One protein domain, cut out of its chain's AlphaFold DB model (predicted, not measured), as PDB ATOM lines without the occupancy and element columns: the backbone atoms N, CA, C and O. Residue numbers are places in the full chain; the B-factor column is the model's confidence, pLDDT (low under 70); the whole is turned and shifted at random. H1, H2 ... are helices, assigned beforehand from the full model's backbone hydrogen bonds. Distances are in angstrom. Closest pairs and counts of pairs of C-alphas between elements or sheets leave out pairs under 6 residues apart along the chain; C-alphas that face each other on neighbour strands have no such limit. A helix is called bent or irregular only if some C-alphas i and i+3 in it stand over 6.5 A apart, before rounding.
ATOM      1  N   VAL A  85      43.446 -21.474  16.677       73.81
ATOM      2  CA  VAL A  85      42.749 -20.362  16.006       73.81
ATOM      3  C   VAL A  85      41.405 -20.103  16.681       73.81
ATOM      4  O   VAL A  85      41.084 -18.966  17.037       73.81
ATOM      5  N   ALA A  86      40.638 -21.161  16.938       71.81
ATOM      6  CA  ALA A  86      39.379 -21.084  17.656       71.81
ATOM      7  C   ALA A  86      39.584 -20.662  19.123       71.81
ATOM      8  O   ALA A  86      38.796 -19.875  19.651       71.81
ATOM      9  N   ALA A  87      40.680 -21.085  19.764       77.81
ATOM     10  CA  ALA A  87      41.055 -20.607  21.095       77.81
ATOM     11  C   ALA A  87      41.338 -19.091  21.110       77.81
ATOM     12  O   ALA A  87      40.882 -18.387  22.015       77.81
ATOM     13  N   LEU A  88      42.031 -18.562  20.090       80.81
ATOM     14  CA  LEU A  88      42.272 -17.122  19.943       80.81
ATOM     15  C   LEU A  88      40.958 -16.351  19.750       80.81
ATOM     16  O   LEU A  88      40.738 -15.327  20.400       80.81
ATOM     17  N   ALA A  89      40.062 -16.857  18.899       74.06
ATOM     18  CA  ALA A  89      38.756 -16.246  18.658       74.06
ATOM     19  C   ALA A  89      37.901 -16.186  19.936       74.06
ATOM     20  O   ALA A  89      37.322 -15.140  20.250       74.06
ATOM     21  N   LEU A  90      37.874 -17.275  20.711       75.75
ATOM     22  CA  LEU A  90      37.185 -17.332  22.001       75.75
ATOM     23  C   LEU A  90      37.782 -16.346  23.005       75.75
ATOM     24  O   LEU A  90      37.034 -15.611  23.651       75.75
ATOM     25  N   PHE A  91      39.110 -16.267  23.099       82.88
ATOM     26  CA  PHE A  91      39.780 -15.305  23.970       82.88
ATOM     27  C   PHE A  91      39.371 -13.863  23.637       82.88
ATOM     28  O   PHE A  91      38.917 -13.123  24.516       82.88
ATOM     29  N   ILE A  92      39.436 -13.478  22.358       80.44
ATOM     30  CA  ILE A  92      39.014 -12.152  21.887       80.44
ATOM     31  C   ILE A  92      37.537 -11.902  22.228       80.44
ATOM     32  O   ILE A  92      37.186 -10.827  22.722       80.44
ATOM     33  N   GLN A  93      36.662 -12.888  22.014       76.06
ATOM     34  CA  GLN A  93      35.235 -12.774  22.313       76.06
ATOM     35  C   GLN A  93      34.968 -12.574  23.810       76.06
ATOM     36  O   GLN A  93      34.156 -11.716  24.177       76.06
ATOM     37  N   VAL A  94      35.641 -13.331  24.679       77.69
ATOM     38  CA  VAL A  94      35.498 -13.225  26.137       77.69
ATOM     39  C   VAL A  94      35.955 -11.853  26.622       77.69
ATOM     40  O   VAL A  94      35.234 -11.205  27.388       77.69
ATOM     41  N   VAL A  95      37.108 -11.376  26.150       76.81
ATOM     42  CA  VAL A  95      37.640 -10.055  26.508       76.81
ATOM     43  C   VAL A  95      36.698  -8.950  26.032       76.81
ATOM     44  O   VAL A  95      36.286  -8.105  26.830       76.81
ATOM     45  N   ASN A  96      36.264  -9.006  24.771       74.56
ATOM     46  CA  ASN A  96      35.341  -8.026  24.205       74.56
ATOM     47  C   ASN A  96      34.018  -7.993  24.964       74.56
ATOM     48  O   ASN A  96      33.539  -6.913  25.283       74.56
ATOM     49  N   THR A  97      33.425  -9.142  25.284       73.69
ATOM     50  CA  THR A  97      32.106  -9.205  25.934       73.69
ATOM     51  C   THR A  97      32.135  -8.652  27.356       73.69
ATOM     52  O   THR A  97      31.210  -7.946  27.759       73.69
ATOM     53  N   ASN A  98      33.208  -8.923  28.100       69.62
ATOM     54  CA  ASN A  98      33.333  -8.517  29.498       69.62
ATOM     55  C   ASN A  98      33.827  -7.073  29.685       69.62
ATOM     56  O   ASN A  98      33.597  -6.493  30.745       69.62
ATOM     57  N   LEU A  99      34.497  -6.482  28.686       69.44
ATOM     58  CA  LEU A  99      35.199  -5.197  28.828       69.44
ATOM     59  C   LEU A  99      34.787  -4.123  27.807       69.44
ATOM     60  O   LEU A  99      35.477  -3.109  27.702       69.44
ATOM     61  N   LYS A 100      33.636  -4.270  27.121       60.97
ATOM     62  CA  LYS A 100      33.120  -3.275  26.143       60.97
ATOM     63  C   LYS A 100      33.104  -1.830  26.652       60.97
ATOM     64  O   LYS A 100      33.165  -0.905  25.853       60.97
ATOM     65  N   THR A 101      32.972  -1.626  27.961       58.25
ATOM     66  CA  THR A 101      32.820  -0.303  28.583       58.25
ATOM     67  C   THR A 101      34.138   0.342  29.024       58.25
ATOM     68  O   THR A 101      34.126   1.490  29.460       58.25
ATOM     69  N   GLN A 102      35.279  -0.349  28.909       64.88
ATOM     70  CA  GLN A 102      36.594   0.186  29.279       64.88
ATOM     71  C   GLN A 102      37.241   0.902  28.085       64.88
ATOM     72  O   GLN A 102      37.922   0.283  27.266       64.88
ATOM     73  N   THR A 103      37.046   2.220  28.003       61.31
ATOM     74  CA  THR A 103      37.419   3.054  26.843       61.31
ATOM     75  C   THR A 103      38.908   3.019  26.481       61.31
ATOM     76  O   THR A 103      39.241   3.150  25.309       61.31
ATOM     77  N   ASN A 104      39.802   2.795  27.449       70.12
ATOM     78  CA  ASN A 104      41.253   2.822  27.213       70.12
ATOM     79  C   ASN A 104      41.886   1.432  27.031       70.12
ATOM     80  O   ASN A 104      42.953   1.323  26.433       70.12
ATOM     81  N   PHE A 105      41.248   0.371  27.537       78.88
ATOM     82  CA  PHE A 105      41.798  -0.987  27.495       78.88
ATOM     83  C   PHE A 105      41.616  -1.622  26.113       78.88
ATOM     84  O   PHE A 105      42.561  -2.161  25.540       78.88
ATOM     85  N   LEU A 106      40.401  -1.531  25.565       75.38
ATOM     86  CA  LEU A 106      40.019  -2.242  24.348       75.38
ATOM     87  C   LEU A 106      40.866  -1.865  23.111       75.38
ATOM     88  O   LEU A 106      41.276  -2.781  22.393       75.38
ATOM     89  N   PRO A 107      41.208  -0.582  22.863       76.62
ATOM     90  CA  PRO A 107      42.096  -0.225  21.756       76.62
ATOM     91  C   PRO A 107      43.499  -0.828  21.898       76.62
ATOM     92  O   PRO A 107      44.043  -1.357  20.933       76.62
ATOM     93  N   GLN A 108      44.073  -0.811  23.107       79.38
ATOM     94  CA  GLN A 108      45.417  -1.349  23.354       79.38
ATOM     95  C   GLN A 108      45.447  -2.880  23.287       79.38
ATOM     96  O   GLN A 108      46.409  -3.455  22.784       79.38
ATOM     97  N   PHE A 109      44.380  -3.532  23.755       80.62
ATOM     98  CA  PHE A 109      44.183  -4.971  23.620       80.62
ATOM     99  C   PHE A 109      44.096  -5.387  22.148       80.62
ATOM    100  O   PHE A 109      44.816  -6.279  21.709       80.62
ATOM    101  N   THR A 110      43.263  -4.690  21.372       77.44
ATOM    102  CA  THR A 110      43.092  -4.954  19.935       77.44
ATOM    103  C   THR A 110      44.401  -4.733  19.180       77.44
ATOM    104  O   THR A 110      44.760  -5.542  18.330       77.44
ATOM    105  N   HIS A 111      45.152  -3.687  19.535       82.19
ATOM    106  CA  HIS A 111      46.472  -3.436  18.966       82.19
ATOM    107  C   HIS A 111      47.454  -4.583  19.260       82.19
ATOM    108  O   HIS A 111      48.089  -5.082  18.337       82.19
ATOM    109  N   ALA A 112      47.536  -5.056  20.509       82.38
ATOM    110  CA  ALA A 112      48.414  -6.168  20.878       82.38
ATOM    111  C   ALA A 112      48.065  -7.470  20.134       82.38
ATOM    112  O   ALA A 112      48.963  -8.161  19.662       82.38
ATOM    113  N   ILE A 113      46.771  -7.778  19.980       82.19
ATOM    114  CA  ILE A 113      46.308  -8.916  19.171       82.19
ATOM    115  C   ILE A 113      46.748  -8.748  17.717       82.19
ATOM    116  O   ILE A 113      47.329  -9.666  17.150       82.19
ATOM    117  N   ALA A 114      46.509  -7.577  17.129       78.50
ATOM    118  CA  ALA A 114      46.817  -7.313  15.730       78.50
ATOM    119  C   ALA A 114      48.328  -7.402  15.434       78.50
ATOM    120  O   ALA A 114      48.715  -7.981  14.423       78.50
ATOM    121  N   LEU A 115      49.192  -6.907  16.326       85.19
ATOM    122  CA  LEU A 115      50.643  -7.086  16.197       85.19
ATOM    123  C   LEU A 115      51.048  -8.563  16.290       85.19
ATOM    124  O   LEU A 115      51.887  -9.015  15.516       85.19
ATOM    125  N   PHE A 116      50.443  -9.316  17.213       86.06
ATOM    126  CA  PHE A 116      50.760 -10.729  17.421       86.06
ATOM    127  C   PHE A 116      50.375 -11.594  16.214       86.06
ATOM    128  O   PHE A 116      51.189 -12.376  15.740       86.06
ATOM    129  N   VAL A 117      49.170 -11.421  15.663       80.94
ATOM    130  CA  VAL A 117      48.705 -12.219  14.510       80.94
ATOM    131  C   VAL A 117      49.445 -11.903  13.203       80.94
ATOM    132  O   VAL A 117      49.472 -12.735  12.299       80.94
ATOM    133  N   ASN A 118      50.061 -10.720  13.108       79.81
ATOM    134  CA  ASN A 118      50.963 -10.342  12.013       79.81
ATOM    135  C   ASN A 118      52.430 -10.739  12.290       79.81
ATOM    136  O   ASN A 118      53.315 -10.325  11.545       79.81
ATOM    137  N   GLU A 119      52.705 -11.494  13.362       86.12
ATOM    138  CA  GLU A 119      54.054 -11.923  13.777       86.12
ATOM    139  C   GLU A 119      55.035 -10.760  14.034       86.12
ATOM    140  O   GLU A 119      56.251 -10.926  14.010       86.12
ATOM    141  N   LEU A 120      54.519  -9.557  14.310       88.19
ATOM    142  CA  LEU A 120      55.329  -8.368  14.607       88.19
ATOM    143  C   LEU A 120      55.810  -8.325  16.059       88.19
ATOM    144  O   LEU A 120      56.680  -7.523  16.395       88.19
ATOM    145  N   ILE A 121      55.242  -9.166  16.920       90.19
ATOM    146  CA  ILE A 121      55.692  -9.376  18.294       90.19
ATOM    147  C   ILE A 121      55.702 -10.876  18.620       90.19
ATOM    148  O   ILE A 121      54.786 -11.592  18.206       90.19
ATOM    149  N   PRO A 122      56.678 -11.359  19.404       89.19
ATOM    150  CA  PRO A 122      56.743 -12.759  19.794       89.19
ATOM    151  C   PRO A 122      55.689 -13.099  20.856       89.19
ATOM    152  O   PRO A 122      55.255 -12.242  21.636       89.19
ATOM    153  N   LEU A 123      55.332 -14.385  20.944       88.25
ATOM    154  CA  LEU A 123      54.332 -14.917  21.883       88.25
ATOM    155  C   LEU A 123      54.596 -14.501  23.340       88.25
ATOM    156  O   LEU A 123      53.671 -14.127  24.056       88.25
ATOM    157  N   GLN A 124      55.861 -14.524  23.766       87.44
ATOM    158  CA  GLN A 124      56.253 -14.152  25.127       87.44
ATOM    159  C   GLN A 124      55.999 -12.665  25.418       87.44
ATOM    160  O   GLN A 124      55.524 -12.310  26.497       87.44
ATOM    161  N   TYR A 125      56.276 -11.783  24.453       90.56
ATOM    162  CA  TYR A 125      55.963 -10.364  24.598       90.56
ATOM    163  C   TYR A 125      54.451 -10.134  24.614       90.56
ATOM    164  O   TYR A 125      53.963  -9.345  25.423       90.56
ATOM    165  N   PHE A 126      53.707 -10.838  23.758       90.62
ATOM    166  CA  PHE A 126      52.249 -10.782  23.732       90.62
ATOM    167  C   PHE A 126      51.646 -11.158  25.094       90.62
ATOM    168  O   PHE A 126      50.891 -10.367  25.658       90.62
ATOM    169  N   GLU A 127      52.044 -12.295  25.670       91.50
ATOM    170  CA  GLU A 127      51.617 -12.748  27.001       91.50
ATOM    171  C   GLU A 127      51.870 -11.670  28.072       91.50
ATOM    172  O   GLU A 127      50.942 -11.206  28.744       91.50
ATOM    173  N   ASN A 128      53.110 -11.174  28.150       89.00
ATOM    174  CA  ASN A 128      53.498 -10.114  29.082       89.00
ATOM    175  C   ASN A 128      52.683  -8.831  28.881       89.00
ATOM    176  O   ASN A 128      52.266  -8.187  29.849       89.00
ATOM    177  N   ARG A 129      52.430  -8.451  27.625       89.44
ATOM    178  CA  ARG A 129      51.679  -7.243  27.293       89.44
ATOM    179  C   ARG A 129      50.228  -7.353  27.741       89.44
ATOM    180  O   ARG A 129      49.710  -6.396  28.314       89.44
ATOM    181  N   ILE A 130      49.579  -8.498  27.543       90.50
ATOM    182  CA  ILE A 130      48.207  -8.709  28.018       90.50
ATOM    183  C   ILE A 130      48.140  -8.634  29.549       90.50
ATOM    184  O   ILE A 130      47.256  -7.954  30.079       90.50
ATOM    185  N   HIS A 131      49.092  -9.235  30.270       89.56
ATOM    186  CA  HIS A 131      49.163  -9.110  31.731       89.56
ATOM    187  C   HIS A 131      49.324  -7.653  32.189       89.56
ATOM    188  O   HIS A 131      48.612  -7.204  33.094       89.56
ATOM    189  N   GLN A 132      50.201  -6.881  31.538       88.38
ATOM    190  CA  GLN A 132      50.370  -5.453  31.825       88.38
ATOM    191  C   GLN A 132      49.073  -4.671  31.602       88.38
ATOM    192  O   GLN A 132      48.677  -3.889  32.467       88.38
ATOM    193  N   LEU A 133      48.381  -4.912  30.484       86.56
ATOM    194  CA  LEU A 133      47.107  -4.265  30.166       86.56
ATOM    195  C   LEU A 133      46.000  -4.638  31.164       86.56
ATOM    196  O   LEU A 133      45.147  -3.806  31.466       86.56
ATOM    197  N   ALA A 134      46.007  -5.866  31.689       86.75
ATOM    198  CA  ALA A 134      45.026  -6.346  32.662       86.75
ATOM    199  C   ALA A 134      45.308  -5.883  34.108       86.75
ATOM    200  O   ALA A 134      44.412  -5.899  34.959       86.75
ATOM    201  N   SER A 135      46.536  -5.446  34.404       87.06
ATOM    202  CA  SER A 135      46.969  -5.017  35.742       87.06
ATOM    203  C   SER A 135      46.177  -3.851  36.366       87.06
ATOM    204  O   SER A 135      46.037  -3.846  37.588       87.06
ATOM    205  N   PRO A 136      45.590  -2.895  35.617       84.88
ATOM    206  CA  PRO A 136      44.750  -1.845  36.196       84.88
ATOM    207  C   PRO A 136      43.285  -2.276  36.368       84.88
ATOM    208  O   PRO A 136      42.502  -1.561  36.992       84.88
ATOM    209  N   LEU A 137      42.884  -3.427  35.812       84.06
ATOM    210  CA  LEU A 137      41.503  -3.906  35.869       84.06
ATOM    211  C   LEU A 137      41.153  -4.471  37.250       84.06
ATOM    212  O   LEU A 137      42.024  -4.870  38.033       84.06
ATOM    213  N   SER A 138      39.846  -4.553  37.526       83.56
ATOM    214  CA  SER A 138      39.335  -5.186  38.742       83.56
ATOM    215  C   SER A 138      39.760  -6.656  38.824       83.56
ATOM    216  O   SER A 138      39.909  -7.336  37.807       83.56
ATOM    217  N   LEU A 139      39.902  -7.167  40.051       82.31
ATOM    218  CA  LEU A 139      40.358  -8.538  40.312       82.31
ATOM    219  C   LEU A 139      39.553  -9.591  39.537       82.31
ATOM    220  O   LEU A 139      40.118 -10.568  39.055       82.31
ATOM    221  N   ARG A 140      38.236  -9.384  39.401       80.38
ATOM    222  CA  ARG A 140      37.351 -10.287  38.659       80.38
ATOM    223  C   ARG A 140      37.756 -10.381  37.187       80.38
ATOM    224  O   ARG A 140      37.943 -11.483  36.694       80.38
ATOM    225  N   TYR A 141      37.910  -9.242  36.511       81.12
ATOM    226  CA  TYR A 141      38.268  -9.224  35.092       81.12
ATOM    227  C   TYR A 141      39.701  -9.683  34.856       81.12
ATOM    228  O   TYR A 141      39.943 -10.426  33.911       81.12
ATOM    229  N   ARG A 142      40.629  -9.302  35.740       83.94
ATOM    230  CA  ARG A 142      42.020  -9.753  35.665       83.94
ATOM    231  C   ARG A 142      42.116 -11.277  35.701       83.94
ATOM    232  O   ARG A 142      42.694 -11.850  34.789       83.94
ATOM    233  N   LYS A 143      41.458 -11.926  36.670       82.38
ATOM    234  CA  LYS A 143      41.437 -13.394  36.769       82.38
ATOM    235  C   LYS A 143      40.846 -14.060  35.528       82.38
ATOM    236  O   LYS A 143      41.391 -15.054  35.068       82.38
ATOM    237  N   THR A 144      39.756 -13.522  34.978       81.31
ATOM    238  CA  THR A 144      39.159 -14.060  33.746       81.31
ATOM    239  C   THR A 144      40.122 -13.952  32.561       81.31
ATOM    240  O   THR A 144      40.280 -14.919  31.826       81.31
ATOM    241  N   ILE A 145      40.796 -12.809  32.392       83.81
ATOM    242  CA  ILE A 145      41.778 -12.620  31.314       83.81
ATOM    243  C   ILE A 145      42.974 -13.554  31.494       83.81
ATOM    244  O   ILE A 145      43.376 -14.192  30.533       83.81
ATOM    245  N   GLU A 146      43.519 -13.665  32.707       86.12
ATOM    246  CA  GLU A 146      44.664 -14.535  33.007       86.12
ATOM    247  C   GLU A 146      44.349 -16.013  32.736       86.12
ATOM    248  O   GLU A 146      45.169 -16.724  32.154       86.12
ATOM    249  N   GLN A 147      43.149 -16.468  33.107       83.44
ATOM    250  CA  GLN A 147      42.705 -17.843  32.870       83.44
ATOM    251  C   GLN A 147      42.568 -18.161  31.380       83.44
ATOM    252  O   GLN A 147      43.073 -19.184  30.923       83.44
ATOM    253  N   GLU A 148      41.904 -17.294  30.616       83.12
ATOM    254  CA  GLU A 148      41.714 -17.519  29.181       83.12
ATOM    255  C   GLU A 148      43.007 -17.306  28.381       83.12
ATOM    256  O   GLU A 148      43.270 -18.051  27.439       83.12
ATOM    257  N   LEU A 149      43.865 -16.368  28.797       88.06
ATOM    258  CA  LEU A 149      45.192 -16.188  28.209       88.06
ATOM    259  C   LEU A 149      46.050 -17.438  28.417       88.06
ATOM    260  O   LEU A 149      46.638 -17.926  27.462       88.06
ATOM    261  N   SER A 150      46.072 -18.009  29.626       85.00
ATOM    262  CA  SER A 150      46.853 -19.225  29.909       85.00
ATOM    263  C   SER A 150      46.427 -20.397  29.018       85.00
ATOM    264  O   SER A 150      47.273 -21.096  28.460       85.00
ATOM    265  N   LYS A 151      45.113 -20.578  28.815       82.75
ATOM    266  CA  LYS A 151      44.576 -21.583  27.881       82.75
ATOM    267  C   LYS A 151      45.036 -21.325  26.446       82.75
ATOM    268  O   LYS A 151      45.486 -22.251  25.777       82.75
ATOM    269  N   LEU A 152      44.946 -20.075  25.989       84.50
ATOM    270  CA  LEU A 152      45.373 -19.671  24.651       84.50
ATOM    271  C   LEU A 152      46.870 -19.924  24.428       84.50
ATOM    272  O   LEU A 152      47.241 -20.545  23.437       84.50
ATOM    273  N   ILE A 153      47.729 -19.485  25.351       86.56
ATOM    274  CA  ILE A 153      49.184 -19.648  25.244       86.56
ATOM    275  C   ILE A 153      49.559 -21.131  25.176       86.56
ATOM    276  O   ILE A 153      50.355 -21.516  24.318       86.56
ATOM    277  N   ASN A 154      48.948 -21.979  26.008       80.50
ATOM    278  CA  ASN A 154      49.186 -23.426  25.975       80.50
ATOM    279  C   ASN A 154      48.765 -24.049  24.634       80.50
ATOM    280  O   ASN A 154      49.475 -24.899  24.094       80.50
ATOM    281  N   LYS A 155      47.651 -23.591  24.052       80.12
ATOM    282  CA  LYS A 155      47.198 -24.040  22.727       80.12
ATOM    283  C   LYS A 155      48.106 -23.573  21.593       80.12
ATOM    284  O   LYS A 155      48.404 -24.361  20.707       80.12
ATOM    285  N   ILE A 156      48.612 -22.343  21.641       80.94
ATOM    286  CA  ILE A 156      49.562 -21.847  20.634       80.94
ATOM    287  C   ILE A 156      50.901 -22.591  20.733       80.94
ATOM    288  O   ILE A 156      51.475 -22.939  19.710       80.94
ATOM    289  N   ARG A 157      51.398 -22.871  21.948       80.75
ATOM    290  CA  ARG A 157      52.663 -23.608  22.156       80.75
ATOM    291  C   ARG A 157      52.593 -25.074  21.726       80.75
ATOM    292  O   ARG A 157      53.621 -25.638  21.369       80.75
ATOM    293  N   SER A 158      51.411 -25.685  21.791       73.06
ATOM    294  CA  SER A 158      51.175 -27.063  21.335       73.06
ATOM    295  C   SER A 158      50.820 -27.159  19.848       73.06
ATOM    296  O   SER A 158      50.844 -28.255  19.292       73.06
ATOM    297  N   ALA A 159      50.517 -26.035  19.195       73.25
ATOM    298  CA  ALA A 159      50.250 -25.974  17.767       73.25
ATOM    299  C   ALA A 159      51.542 -25.826  16.951       73.25
ATOM    300  O   ALA A 159      52.548 -25.283  17.408       73.25
ATOM    301  N   ASP A 160      51.486 -26.261  15.694       73.31
ATOM    302  CA  ASP A 160      52.473 -25.870  14.693       73.31
ATOM    303  C   ASP A 160      52.323 -24.365  14.415       73.31
ATOM    304  O   ASP A 160      51.312 -23.928  13.859       73.31
ATOM    305  N   GLN A 161      53.309 -23.572  14.851       72.69
ATOM    306  CA  GLN A 161      53.266 -22.107  14.793       72.69
ATOM    307  C   GLN A 161      53.096 -21.577  13.368       72.69
ATOM    308  O   GLN A 161      52.332 -20.636  13.164       72.69
ATOM    309  N   GLU A 162      53.749 -22.195  12.382       70.12
ATOM    310  CA  GLU A 162      53.678 -21.756  10.986       70.12
ATOM    311  C   GLU A 162      52.261 -21.968  10.433       70.12
ATOM    312  O   GLU A 162      51.655 -21.073   9.836       70.12
ATOM    313  N   ASN A 163      51.681 -23.136  10.717       72.31
ATOM    314  CA  ASN A 163      50.302 -23.447  10.349       72.31
ATOM    315  C   ASN A 163      49.285 -22.581  11.114       72.31
ATOM    316  O   ASN A 163      48.278 -22.179  10.530       72.31
ATOM    317  N   PHE A 164      49.548 -22.256  12.384       79.81
ATOM    318  CA  PHE A 164      48.708 -21.369  13.188       79.81
ATOM    319  C   PHE A 164      48.654 -19.958  12.600       79.81
ATOM    320  O   PHE A 164      47.563 -19.469  12.312       79.81
ATOM    321  N   PHE A 165      49.799 -19.304  12.379       77.38
ATOM    322  CA  PHE A 165      49.809 -17.935  11.856       77.38
ATOM    323  C   PHE A 165      49.238 -17.860  10.441       77.38
ATOM    324  O   PHE A 165      48.476 -16.937  10.148       77.38
ATOM    325  N   ARG A 166      49.499 -18.866   9.593       72.25
ATOM    326  CA  ARG A 166      48.856 -18.964   8.277       72.25
ATOM    327  C   ARG A 166      47.332 -19.029   8.399       72.25
ATOM    328  O   ARG A 166      46.647 -18.219   7.782       72.25
ATOM    329  N   ALA A 167      46.801 -19.921   9.235       73.00
ATOM    330  CA  ALA A 167      45.358 -20.070   9.427       73.00
ATOM    331  C   ALA A 167      44.711 -18.811  10.036       73.00
ATOM    332  O   ALA A 167      43.651 -18.375   9.591       73.00
ATOM    333  N   VAL A 168      45.366 -18.154  11.000       73.31
ATOM    334  CA  VAL A 168      44.883 -16.884  11.569       73.31
ATOM    335  C   VAL A 168      44.831 -15.781  10.504       73.31
ATOM    336  O   VAL A 168      43.847 -15.041  10.434       73.31
ATOM    337  N   ARG A 169      45.854 -15.669   9.651       68.88
ATOM    338  CA  ARG A 169      45.879 -14.680   8.560       68.88
ATOM    339  C   ARG A 169      44.823 -14.975   7.496       68.88
ATOM    340  O   ARG A 169      44.197 -14.048   6.989       68.88
ATOM    341  N   GLU A 170      44.591 -16.248   7.189       66.31
ATOM    342  CA  GLU A 170      43.585 -16.671   6.215       66.31
ATOM    343  C   GLU A 170      42.151 -16.501   6.733       66.31
ATOM    344  O   GLU A 170      41.287 -16.119   5.946       66.31
ATOM    345  N   ASP A 171      41.868 -16.726   8.019       64.19
ATOM    346  CA  ASP A 171      40.489 -16.772   8.531       64.19
ATOM    347  C   ASP A 171      40.080 -15.588   9.413       64.19
ATOM    348  O   ASP A 171      38.928 -15.154   9.354       64.19
ATOM    349  N   VAL A 172      41.001 -15.004  10.186       55.72
ATOM    350  CA  VAL A 172      40.694 -13.909  11.125       55.72
ATOM    351  C   VAL A 172      40.888 -12.537  10.469       55.72
ATOM    352  O   VAL A 172      40.051 -11.643  10.640       55.72
ATOM    353  N   LEU A 173      41.939 -12.365   9.656       57.03
ATOM    354  CA  LEU A 173      42.265 -11.073   9.031       57.03
ATOM    355  C   LEU A 173      41.361 -10.695   7.846       57.03
ATOM    356  O   LEU A 173      41.303  -9.517   7.507       57.03
ATOM    357  N   LYS A 174      40.565 -11.624   7.287       55.25
ATOM    358  CA  LYS A 174      39.538 -11.326   6.255       55.25
ATOM    359  C   LYS A 174      38.543 -10.234   6.676       55.25
ATOM    360  O   LYS A 174      37.913  -9.613   5.826       55.25
ATOM    361  N   SER A 175      38.363 -10.040   7.983       49.59
ATOM    362  CA  SER A 175      37.431  -9.070   8.574       49.59
ATOM    363  C   SER A 175      38.084  -7.750   9.010       49.59
ATOM    364  O   SER A 175      37.389  -6.841   9.465       49.59
ATOM    365  N   VAL A 176      39.409  -7.637   8.883       53.78
ATOM    366  CA  VAL A 176      40.209  -6.488   9.320       53.78
ATOM    367  C   VAL A 176      40.503  -5.597   8.109       53.78
ATOM    368  O   VAL A 176      40.719  -6.097   7.011       53.78
ATOM    369  N   SER A 177      40.483  -4.269   8.288       56.25
ATOM    370  CA  SER A 177      40.842  -3.325   7.215       56.25
ATOM    371  C   SER A 177      42.235  -3.640   6.658       56.25
ATOM    372  O   SER A 177      43.153  -3.899   7.438       56.25
ATOM    373  N   GLU A 178      42.407  -3.552   5.333       60.09
ATOM    374  CA  GLU A 178      43.694  -3.757   4.643       60.09
ATOM    375  C   GLU A 178      44.816  -2.875   5.227       60.09
ATOM    376  O   GLU A 178      45.984  -3.256   5.225       60.09
ATOM    377  N   GLU A 179      44.463  -1.734   5.829       55.16
ATOM    378  CA  GLU A 179      45.394  -0.831   6.519       55.16
ATOM    379  C   GLU A 179      46.081  -1.443   7.758       55.16
ATOM    380  O   GLU A 179      47.078  -0.892   8.216       55.16
ATOM    381  N   PHE A 180      45.598  -2.570   8.298       58.19
ATOM    382  CA  PHE A 180      46.187  -3.268   9.456       58.19
ATOM    383  C   PHE A 180      46.660  -4.694   9.137       58.19
ATOM    384  O   PHE A 180      47.104  -5.418  10.032       58.19
ATOM    385  N   VAL A 181      46.547  -5.114   7.873       61.00
ATOM    386  CA  VAL A 181      46.964  -6.439   7.409       61.00
ATOM    387  C   VAL A 181      48.276  -6.297   6.653       61.00
ATOM    388  O   VAL A 181      48.337  -5.671   5.595       61.00
TER     389      VAL A 181
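This is residues 85 to 181 of the 617 residues of an uncharacterized protein of Tritrichomonas foetus (UniProt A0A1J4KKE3). Four helices, H1, H2, H3 and H4, stand side by side in an up-and-down bundle, with the long H4 between H1 and H3, and a fifth helix, H5, crosses one end of the bundle. Neighbouring helices H4 with H1, H4 with H3, and H3 with H2 are well joined, while H1 and H2 meet only at a corner; after H5 the chain goes on through residues 172 to 181 with no named helix. The printed part has 97 residues with five named helices, in the order H1, H2, H3, H4, H5, and no named strand, and its class is all helix. It is compact, with a radius of gyration of the C-alphas of 12.9 A, and its spans are 35 by 30 by 20 A.

The longest helix is H4, residues 139 to 158, which measures 28.6 A from C-alpha 139 at (40.358, -8.538, 40.312) to C-alpha 158 at (51.175, -27.063, 21.335). H3 comes before it, residues 123 to 134, at 16.6 A. H1 is residues 85 to 99, 21.2 A long, and its C-alpha 85 stands at (42.749, -20.362, 16.006). H2 is residues 105 to 117, at 18.5 A. H5 is residues 161 to 171, 15.2 A long, and it ends with C-alpha 171 at (40.489, -16.772, 8.531). No helix is bent or irregular.

H1, H2, H3 and H4 form a bundle that is up and down, each helix running against the one before it in the chain. H4 touches H1, with the C-alphas of Ala 87 and Leu 152 the closest at 5.7 A; the two run opposite ways at a shallow tilt of 9 degrees. H4 also touches H3, with the closest C-alphas those of Ala 134 and Arg 142, 5.4 A apart; they form a helical hairpin, opposite ways at a shallow tilt of 8 degrees. H3 in turn touches H2, the closest C-alphas being those of Phe 116 and Phe 126 at 6.5 A; this is a helical hairpin too, with a shallow tilt of 4 degrees. H1 and H2 touch only at the corner by their link, and only just, with 3 pairs of C-alphas within 8 A; the closest are those of Leu 99 and Leu 106, 7.2 A apart. H2 and H4 are apart, and so are H1 and H3. H5 only just touches H1, through residue 85 of H1 alone, with 3 pairs of C-alphas within 8 A; the closest are those of Val 85 and Val 168 at 6.0 A, and the tilt is a steep 63 degrees. H5 also only just touches H2, through residue 117 of H2 alone, with 3 such pairs; the closest C-alphas are those of Val 117 and Phe 165 at 6.4 A, and the tilt is a steep 62 degrees. H4 and H5 are close but not clearly touching, with the closest C-alphas, of Ile 156 and Phe 164, 7.5 A apart. H3 and H5 are apart. In H1, H2, H3, H4 and H5 every O i to N i+4 pair is within hydrogen-bond range.

The two C-alphas farthest apart are those of Leu 139 and Glu 178, at 36.1 A, and the first and last printed C-alphas, of Val 85 and Val 181, are 16.9 A apart. The printed part has no cut. The links H1 to H2, H2 to H3, H3 to H4 and H4 to H5 are tight, and no link is long. The mean pLDDT of the printed part is 77.2; 19 residues are under 70, namely residues 98 to 103 and residues 169 to 181.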